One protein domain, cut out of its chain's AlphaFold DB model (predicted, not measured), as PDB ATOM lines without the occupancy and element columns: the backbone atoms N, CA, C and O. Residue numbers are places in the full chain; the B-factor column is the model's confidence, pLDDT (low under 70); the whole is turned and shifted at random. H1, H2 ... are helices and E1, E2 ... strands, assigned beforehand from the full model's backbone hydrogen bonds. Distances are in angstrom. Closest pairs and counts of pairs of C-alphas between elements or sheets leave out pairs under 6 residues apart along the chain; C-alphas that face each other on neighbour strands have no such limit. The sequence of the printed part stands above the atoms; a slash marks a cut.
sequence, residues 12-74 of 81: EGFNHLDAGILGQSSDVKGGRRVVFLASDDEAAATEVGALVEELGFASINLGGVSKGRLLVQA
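This is residues 12 to 74 of the 81 residues of the protein "Putative dinucleotide-binding enzyme" of Rhizobium sp. BK393 (UniProt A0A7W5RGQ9). A narrow sheet of two parallel strands, E1 and E2, makes the core; the long helix H2 packs on it, and H3 packs on E1, apart from H2. Little H1 sits away from the other helices, before a long link. The 63 printed residues hold H1, E1, H2, E2, H3 in that order: mixed class, compact, radius of gyration of the C-alphas 11.6 A, spans 31 by 25 by 17 A.

Find E1, residues 34 to 39, beginning at C-alpha 34, (208.696, 171.701, 361.180); E2 is residues 58 to 61. H2, residues 42 to 54, runs 18.5 A. H1 is residues 19 to 22; H3, residues 65 to 74, ends at C-alpha 74, (196.169, 164.377, 367.849).

Between E1 and E2, at 27 degrees, find N 35 and O 58, 2.8 A apart. E1, H2 and E2 form a strand-helix-strand unit, parallel neighbours with a helix between, its crossover right-handed. The closest C-alphas of H2 and E2 are Gly 49 and Ser 59, 5.3 A; of E1 and H3, Ser 39 and Val 65, 4.9 A. Every O i to N i+4 pair is within hydrogen-bond range in H2, 3 of 6 in H3; H1 is too short for one.

The printed part has no cut; 11 residues make the long link H1 to E1. Look for pLDDT under 70 at residues 65 to 74.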
ATOM      1  N   GLU A  12     199.227 166.332 351.775       91.12
ATOM      2  CA  GLU A  12     198.709 167.098 352.907       91.12
ATOM      3  C   GLU A  12     199.880 167.675 353.710       91.12
ATOM      4  O   GLU A  12     200.838 166.963 354.013       91.12
ATOM      5  N   GLY A  13     199.802 168.959 354.057       91.56
ATOM      6  CA  GLY A  13     200.790 169.654 354.876       91.56
ATOM      7  C   GLY A  13     200.294 171.028 355.318       91.56
ATOM      8  O   GLY A  13     199.226 171.474 354.902       91.56
ATOM      9  N   PHE A  14     201.072 171.702 356.170       90.31
ATOM     10  CA  PHE A  14     200.789 173.036 356.740       90.31
ATOM     11  C   PHE A  14     199.519 173.163 357.601       90.31
ATOM     12  O   PHE A  14     199.293 174.208 358.204       90.31
ATOM     13  N   ASN A  15     198.714 172.113 357.727       85.88
ATOM     14  CA  ASN A  15     197.441 172.128 358.446       85.88
ATOM     15  C   ASN A  15     197.570 172.027 359.976       85.88
ATOM     16  O   ASN A  15     196.575 172.151 360.684       85.88
ATOM     17  N   HIS A  16     198.779 171.811 360.496       85.88
ATOM     18  CA  HIS A  16     199.074 171.732 361.932       85.88
ATOM     19  C   HIS A  16     199.634 173.033 362.526       85.88
ATOM     20  O   HIS A  16     199.885 173.082 363.731       85.88
ATOM     21  N   LEU A  17     199.881 174.063 361.708       86.94
ATOM     22  CA  LEU A  17     200.374 175.362 362.168       86.94
ATOM     23  C   LEU A  17     199.227 176.371 362.203       86.94
ATOM     24  O   LEU A  17     198.537 176.566 361.208       86.94
ATOM     25  N   ASP A  18     199.067 177.052 363.338       90.38
ATOM     26  CA  ASP A  18     198.213 178.237 363.405       90.38
ATOM     27  C   ASP A  18     198.726 179.321 362.439       90.38
ATOM     28  O   ASP A  18     199.939 179.472 362.251       90.38
ATOM     29  N   ALA A  19     197.820 180.097 361.843       88.44
ATOM     30  CA  ALA A  19     198.175 181.114 360.853       88.44
ATOM     31  C   ALA A  19     199.153 182.167 361.410       88.44
ATOM     32  O   ALA A  19     200.084 182.580 360.713       88.44
ATOM     33  N   GLY A  20     198.998 182.558 362.678       89.44
ATOM     34  CA  GLY A  20     199.900 183.489 363.355       89.44
ATOM     35  C   GLY A  20     201.294 182.908 363.586       89.44
ATOM     36  O   GLY A  20     202.266 183.659 363.647       89.44
ATOM     37  N   ILE A  21     201.417 181.582 363.673       87.50
ATOM     38  CA  ILE A  21     202.699 180.871 363.765       87.50
ATOM     39  C   ILE A  21     203.309 180.660 362.377       87.50
ATOM     40  O   ILE A  21     204.520 180.802 362.218       87.50
ATOM     41  N   LEU A  22     202.502 180.345 361.362       89.00
ATOM     42  CA  LEU A  22     202.977 180.187 359.986       89.00
ATOM     43  C   LEU A  22     203.585 181.491 359.444       89.00
ATOM     44  O   LEU A  22     204.583 181.442 358.735       89.00
ATOM     45  N   GLY A  23     203.027 182.645 359.824       89.88
ATOM     46  CA  GLY A  23     203.530 183.967 359.430       89.88
ATOM     47  C   GLY A  23     204.793 184.444 360.161       89.88
ATOM     48  O   GLY A  23     205.308 185.514 359.846       89.88
ATOM     49  N   GLN A  24     205.295 183.695 361.146       92.75
ATOM     50  CA  GLN A  24     206.534 184.029 361.856       92.75
ATOM     51  C   GLN A  24     207.756 183.399 361.186       92.75
ATOM     52  O   GLN A  24     207.637 182.422 360.450       92.75
ATOM     53  N   SER A  25     208.946 183.893 361.545       90.62
ATOM     54  CA  SER A  25     210.221 183.261 361.182       90.62
ATOM     55  C   SER A  25     210.185 181.750 361.430       90.62
ATOM     56  O   SER A  25     209.719 181.291 362.482       90.62
ATOM     57  N   SER A  26     210.683 180.990 360.455       91.31
ATOM     58  CA  SER A  26     210.899 179.554 360.583       91.31
ATOM     59  C   SER A  26     212.142 179.235 361.420       91.31
ATOM     60  O   SER A  26     212.202 178.141 361.978       91.31
ATOM     61  N   ASP A  27     213.094 180.167 361.571       94.31
ATOM     62  CA  ASP A  27     214.201 180.039 362.526       94.31
ATOM     63  C   ASP A  27     213.672 180.211 363.952       94.31
ATOM     64  O   ASP A  27     213.151 181.268 364.328       94.31
ATOM     65  N   VAL A  28     213.804 179.148 364.741       89.38
ATOM     66  CA  VAL A  28     213.421 179.101 366.145       89.38
ATOM     67  C   VAL A  28     214.621 178.630 366.955       89.38
ATOM     68  O   VAL A  28     214.905 177.435 367.030       89.38
ATOM     69  N   LYS A  29     215.303 179.576 367.612       89.81
ATOM     70  CA  LYS A  29     216.444 179.315 368.510       89.81
ATOM     71  C   LYS A  29     217.562 178.492 367.841       89.81
ATOM     72  O   LYS A  29     218.148 177.627 368.490       89.81
ATOM     73  N   GLY A  30     217.848 178.742 366.559       88.31
ATOM     74  CA  GLY A  30     218.876 178.021 365.801       88.31
ATOM     75  C   GLY A  30     218.414 176.680 365.214       88.31
ATOM     76  O   GLY A  30     219.227 175.945 364.660       88.31
ATOM     77  N   GLY A  31     217.124 176.352 365.331       91.69
ATOM     78  CA  GLY A  31     216.467 175.261 364.608       91.69
ATOM     79  C   GLY A  31     215.479 175.783 363.561       91.69
ATOM     80  O   GLY A  31     215.211 176.978 363.498       91.69
ATOM     81  N   ARG A  32     214.894 174.881 362.761       95.31
ATOM     82  CA  ARG A  32     213.829 175.215 361.798       95.31
ATOM     83  C   ARG A  32     212.480 174.678 362.265       95.31
ATOM     84  O   ARG A  32     212.381 173.529 362.696       95.31
ATOM     85  N   ARG A  33     211.431 175.490 362.145       94.94
ATOM     86  CA  ARG A  33     210.044 175.071 362.368       94.94
ATOM     87  C   ARG A  33     209.691 173.941 361.402       94.94
ATOM     88  O   ARG A  33     210.041 173.990 360.225       94.94
ATOM     89  N   VAL A  34     208.998 172.931 361.917       95.19
ATOM     90  CA  VAL A  34     208.696 171.701 361.180       95.19
ATOM     91  C   VAL A  34     207.344 171.793 360.485       95.19
ATOM     92  O   VAL A  34     206.339 172.166 361.101       95.19
ATOM     93  N   VAL A  35     207.314 171.368 359.224       94.69
ATOM     94  CA  VAL A  35     206.097 171.049 358.483       94.69
ATOM     95  C   VAL A  35     206.028 169.543 358.264       94.69
ATOM     96  O   VAL A  35     206.923 168.945 357.665       94.69
ATOM     97  N   PHE A  36     204.959 168.928 358.767       93.69
ATOM     98  CA  PHE A  36     204.659 167.532 358.484       93.69
ATOM     99  C   PHE A  36     203.988 167.406 357.120       93.69
ATOM    100  O   PHE A  36     203.117 168.209 356.790       93.69
ATOM    101  N   LEU A  37     204.399 166.393 356.361       92.69
ATOM    102  CA  LEU A  37     203.829 166.040 355.068       92.69
ATOM    103  C   LEU A  37     203.263 164.623 355.116       92.69
ATOM    104  O   LEU A  37     203.859 163.737 355.730       92.69
ATOM    105  N   ALA A  38     202.139 164.400 354.446       90.06
ATOM    106  CA  ALA A  38     201.561 163.077 354.249       90.06
ATOM    107  C   ALA A  38     201.077 162.918 352.805       90.06
ATOM    108  O   ALA A  38     200.421 163.803 352.261       90.06
ATOM    109  N   SER A  39     201.414 161.794 352.180       89.12
ATOM    110  CA  SER A  39     201.092 161.501 350.781       89.12
ATOM    111  C   SER A  39     201.156 160.001 350.534       89.12
ATOM    112  O   SER A  39     202.053 159.327 351.043       89.12
ATOM    113  N   ASP A  40     200.248 159.485 349.708       89.12
ATOM    114  CA  ASP A  40     200.339 158.120 349.173       89.12
ATOM    115  C   ASP A  40     201.269 158.041 347.938       89.12
ATOM    116  O   ASP A  40     201.615 156.950 347.494       89.12
ATOM    117  N   ASP A  41     201.709 159.188 347.402       91.50
ATOM    118  CA  ASP A  41     202.723 159.304 346.347       91.50
ATOM    119  C   ASP A  41     204.027 159.879 346.929       91.50
ATOM    120  O   ASP A  41     204.098 161.050 347.315       91.50
ATOM    121  N   GLU A  42     205.060 159.039 347.013       90.81
ATOM    122  CA  GLU A  42     206.352 159.400 347.610       90.81
ATOM    123  C   GLU A  42     207.073 160.497 346.819       90.81
ATOM    124  O   GLU A  42     207.619 161.419 347.419       90.81
ATOM    125  N   ALA A  43     207.015 160.452 345.485       93.69
ATOM    126  CA  ALA A  43     207.664 161.452 344.640       93.69
ATOM    127  C   ALA A  43     207.044 162.843 344.840       93.69
ATOM    128  O   ALA A  43     207.770 163.829 344.955       93.69
ATOM    129  N   ALA A  44     205.716 162.920 344.958       94.12
ATOM    130  CA  ALA A  44     205.032 164.165 345.289       94.12
ATOM    131  C   ALA A  44     205.419 164.676 346.685       94.12
ATOM    132  O   ALA A  44     205.659 165.869 346.856       94.12
ATOM    133  N   ALA A  45     205.535 163.789 347.682       94.12
ATOM    134  CA  ALA A  45     205.998 164.183 349.014       94.12
ATOM    135  C   ALA A  45     207.435 164.716 348.997       94.12
ATOM    136  O   ALA A  45     207.732 165.670 349.712       94.12
ATOM    137  N   THR A  46     208.320 164.133 348.184       96.31
ATOM    138  CA  THR A  46     209.692 164.624 348.006       96.31
ATOM    139  C   THR A  46     209.715 166.012 347.372       96.31
ATOM    140  O   THR A  46     210.409 166.892 347.874       96.31
ATOM    141  N   GLU A  47     208.938 166.232 346.310       97.44
ATOM    142  CA  GLU A  47     208.860 167.527 345.626       97.44
ATOM    143  C   GLU A  47     208.336 168.630 346.557       97.44
ATOM    144  O   GLU A  47     208.957 169.684 346.703       97.44
ATOM    145  N   VAL A  48     207.241 168.364 347.272       96.31
ATOM    146  CA  VAL A  48     206.687 169.313 348.250       96.31
ATOM    147  C   VAL A  48     207.619 169.487 349.454       96.31
ATOM    148  O   VAL A  48     207.720 170.585 349.996       96.31
ATOM    149  N   GLY A  49     208.348 168.444 349.857       97.25
ATOM    150  CA  GLY A  49     209.379 168.526 350.894       97.25
ATOM    151  C   GLY A  49     210.490 169.508 350.535       97.25
ATOM    152  O   GLY A  49     210.864 170.333 351.367       97.25
ATOM    153  N   ALA A  50     210.952 169.490 349.284       98.12
ATOM    154  CA  ALA A  50     211.934 170.455 348.799       98.12
ATOM    155  C   ALA A  50     211.388 171.894 348.826       98.12
ATOM    156  O   ALA A  50     212.080 172.796 349.291       98.12
ATOM    157  N   LEU A  51     210.126 172.103 348.427       97.50
ATOM    158  CA  LEU A  51     209.469 173.413 348.521       97.50
ATOM    159  C   LEU A  51     209.387 173.912 349.974       97.50
ATOM    160  O   LEU A  51     209.671 175.072 350.256       97.50
ATOM    161  N   VAL A  52     209.018 173.042 350.917       97.12
ATOM    162  CA  VAL A  52     208.988 173.371 352.353       97.12
ATOM    163  C   VAL A  52     210.365 173.828 352.841       97.12
ATOM    164  O   VAL A  52     210.462 174.780 353.621       97.12
ATOM    165  N   GLU A  53     211.429 173.167 352.387       96.75
ATOM    166  CA  GLU A  53     212.800 173.532 352.741       96.75
ATOM    167  C   GLU A  53     213.248 174.853 352.116       96.75
ATOM    168  O   GLU A  53     213.893 175.646 352.804       96.75
ATOM    169  N   GLU A  54     212.857 175.130 350.870       97.25
ATOM    170  CA  GLU A  54     213.087 176.413 350.195       97.25
ATOM    171  C   GLU A  54     212.402 177.575 350.930       97.25
ATOM    172  O   GLU A  54     212.979 178.649 351.086       97.25
ATOM    173  N   LEU A  55     211.211 177.333 351.483       94.75
ATOM    174  CA  LEU A  55     210.491 178.283 352.338       94.75
ATOM    175  C   LEU A  55     211.129 178.457 353.732       94.75
ATOM    176  O   LEU A  55     210.615 179.208 354.560       94.75
ATOM    177  N   GLY A  56     212.235 177.767 354.019       95.19
ATOM    178  CA  GLY A  56     212.997 177.889 355.259       95.19
ATOM    179  C   GLY A  56     212.492 177.013 356.407       95.19
ATOM    180  O   GLY A  56     213.017 177.115 357.519       95.19
ATOM    181  N   PHE A  57     211.504 176.148 356.181       96.62
ATOM    182  CA  PHE A  57     211.028 175.178 357.170       96.62
ATOM    183  C   PHE A  57     211.840 173.879 357.085       96.62
ATOM    184  O   PHE A  57     212.602 173.659 356.150       96.62
ATOM    185  N   ALA A  58     211.705 173.008 358.081       96.62
ATOM    186  CA  ALA A  58     212.143 171.620 357.974       96.62
ATOM    187  C   ALA A  58     210.951 170.748 357.565       96.62
ATOM    188  O   ALA A  58     209.882 170.862 358.166       96.62
ATOM    189  N   SER A  59     211.129 169.873 356.578       95.62
ATOM    190  CA  SER A  59     210.084 168.930 356.172       95.62
ATOM    191  C   SER A  59     210.248 167.584 356.887       95.62
ATOM    192  O   SER A  59     211.363 167.107 357.096       95.62
ATOM    193  N   ILE A  60     209.134 166.968 357.294       94.00
ATOM    194  CA  ILE A  60     209.104 165.581 357.779       94.00
ATOM    195  C   ILE A  60     207.962 164.849 357.077       94.00
ATOM    196  O   ILE A  60     206.792 165.159 357.301       94.00
ATOM    197  N   ASN A  61     208.300 163.852 356.257       90.38
ATOM    198  CA  ASN A  61     207.318 162.985 355.613       90.38
ATOM    199  C   ASN A  61     206.863 161.871 356.573       90.38
ATOM    200  O   ASN A  61     207.673 161.080 357.055       90.38
ATOM    201  N   LEU A  62     205.559 161.808 356.838       88.88
ATOM    202  CA  LEU A  62     204.907 160.829 357.711       88.88
ATOM    203  C   LEU A  62     204.437 159.567 356.958       88.88
ATOM    204  O   LEU A  62     203.951 158.618 357.579       88.88
ATOM    205  N   GLY A  63     204.591 159.541 355.632       83.50
ATOM    206  CA  GLY A  63     204.124 158.478 354.748       83.50
ATOM    207  C   GLY A  63     202.677 158.685 354.293       83.50
ATOM    208  O   GLY A  63     202.195 159.814 354.221       83.50
ATOM    209  N   GLY A  64     201.991 157.580 353.981       77.75
ATOM    210  CA  GLY A  64     200.642 157.586 353.403       77.75
ATOM    211  C   GLY A  64     199.639 158.490 354.127       77.75
ATOM    212  O   GLY A  64     199.665 158.598 355.357       77.75
ATOM    213  N   VAL A  65     198.699 159.079 353.384       65.75
ATOM    214  CA  VAL A  65     197.678 160.018 353.903       65.75
ATOM    215  C   VAL A  65     196.859 159.371 355.025       65.75
ATOM    216  O   VAL A  65     196.562 159.987 356.049       65.75
ATOM    217  N   SER A  66     196.604 158.065 354.904       61.56
ATOM    218  CA  SER A  66     195.930 157.260 355.931       61.56
ATOM    219  C   SER A  66     196.689 157.196 357.271       61.56
ATOM    220  O   SER A  66     196.064 157.028 358.316       61.56
ATOM    221  N   LYS A  67     198.024 157.333 357.259       56.06
ATOM    222  CA  LYS A  67     198.893 157.349 358.452       56.06
ATOM    223  C   LYS A  67     199.135 158.771 358.972       56.06
ATOM    224  O   LYS A  67     199.128 158.973 360.185       56.06
ATOM    225  N   GLY A  68     199.281 159.755 358.080       52.16
ATOM    226  CA  GLY A  68     199.464 161.167 358.444       52.16
ATOM    227  C   GLY A  68     198.283 161.758 359.219       52.16
ATOM    228  O   GLY A  68     198.477 162.480 360.199       52.16
ATOM    229  N   ARG A  69     197.057 161.348 358.869       56.75
ATOM    230  CA  ARG A  69     195.816 161.807 359.513       56.75
ATOM    231  C   ARG A  69     195.750 161.511 361.020       56.75
ATOM    232  O   ARG A  69     195.139 162.273 361.763       56.75
ATOM    233  N   LEU A  70     196.417 160.448 361.488       53.16
ATOM    234  CA  LEU A  70     196.457 160.072 362.909       53.16
ATOM    235  C   LEU A  70     197.388 160.976 363.741       53.16
ATOM    236  O   LEU A  70     197.161 161.162 364.933       53.16
ATOM    237  N   LEU A  71     198.428 161.543 363.120       55.28
ATOM    238  CA  LEU A  71     199.439 162.362 363.800       55.28
ATOM    239  C   LEU A  71     199.078 163.853 363.807       55.28
ATOM    240  O   LEU A  71     199.423 164.553 364.757       55.28
ATOM    241  N   VAL A  72     198.331 164.325 362.804       50.19
ATOM    242  CA  VAL A  72     197.890 165.728 362.727       50.19
ATOM    243  C   VAL A  72     196.592 165.981 363.515       50.19
ATOM    244  O   VAL A  72     196.457 167.033 364.137       50.19
ATOM    245  N   GLN A  73     195.677 165.004 363.626       51.03
ATOM    246  CA  GLN A  73     194.467 165.145 364.463       51.03
ATOM    247  C   GLN A  73     194.716 165.034 365.977       51.03
ATOM    248  O   GLN A  73     193.860 165.437 366.764       51.03
ATOM    249  N   ALA A  74     195.879 164.545 366.421       45.47
ATOM    250  CA  ALA A  74     196.169 164.377 367.849       45.47
ATOM    251  C   ALA A  74     196.297 165.705 368.633       45.47
ATOM    252  O   ALA A  74     196.395 165.681 369.858       45.47
TER     253      ALA A  74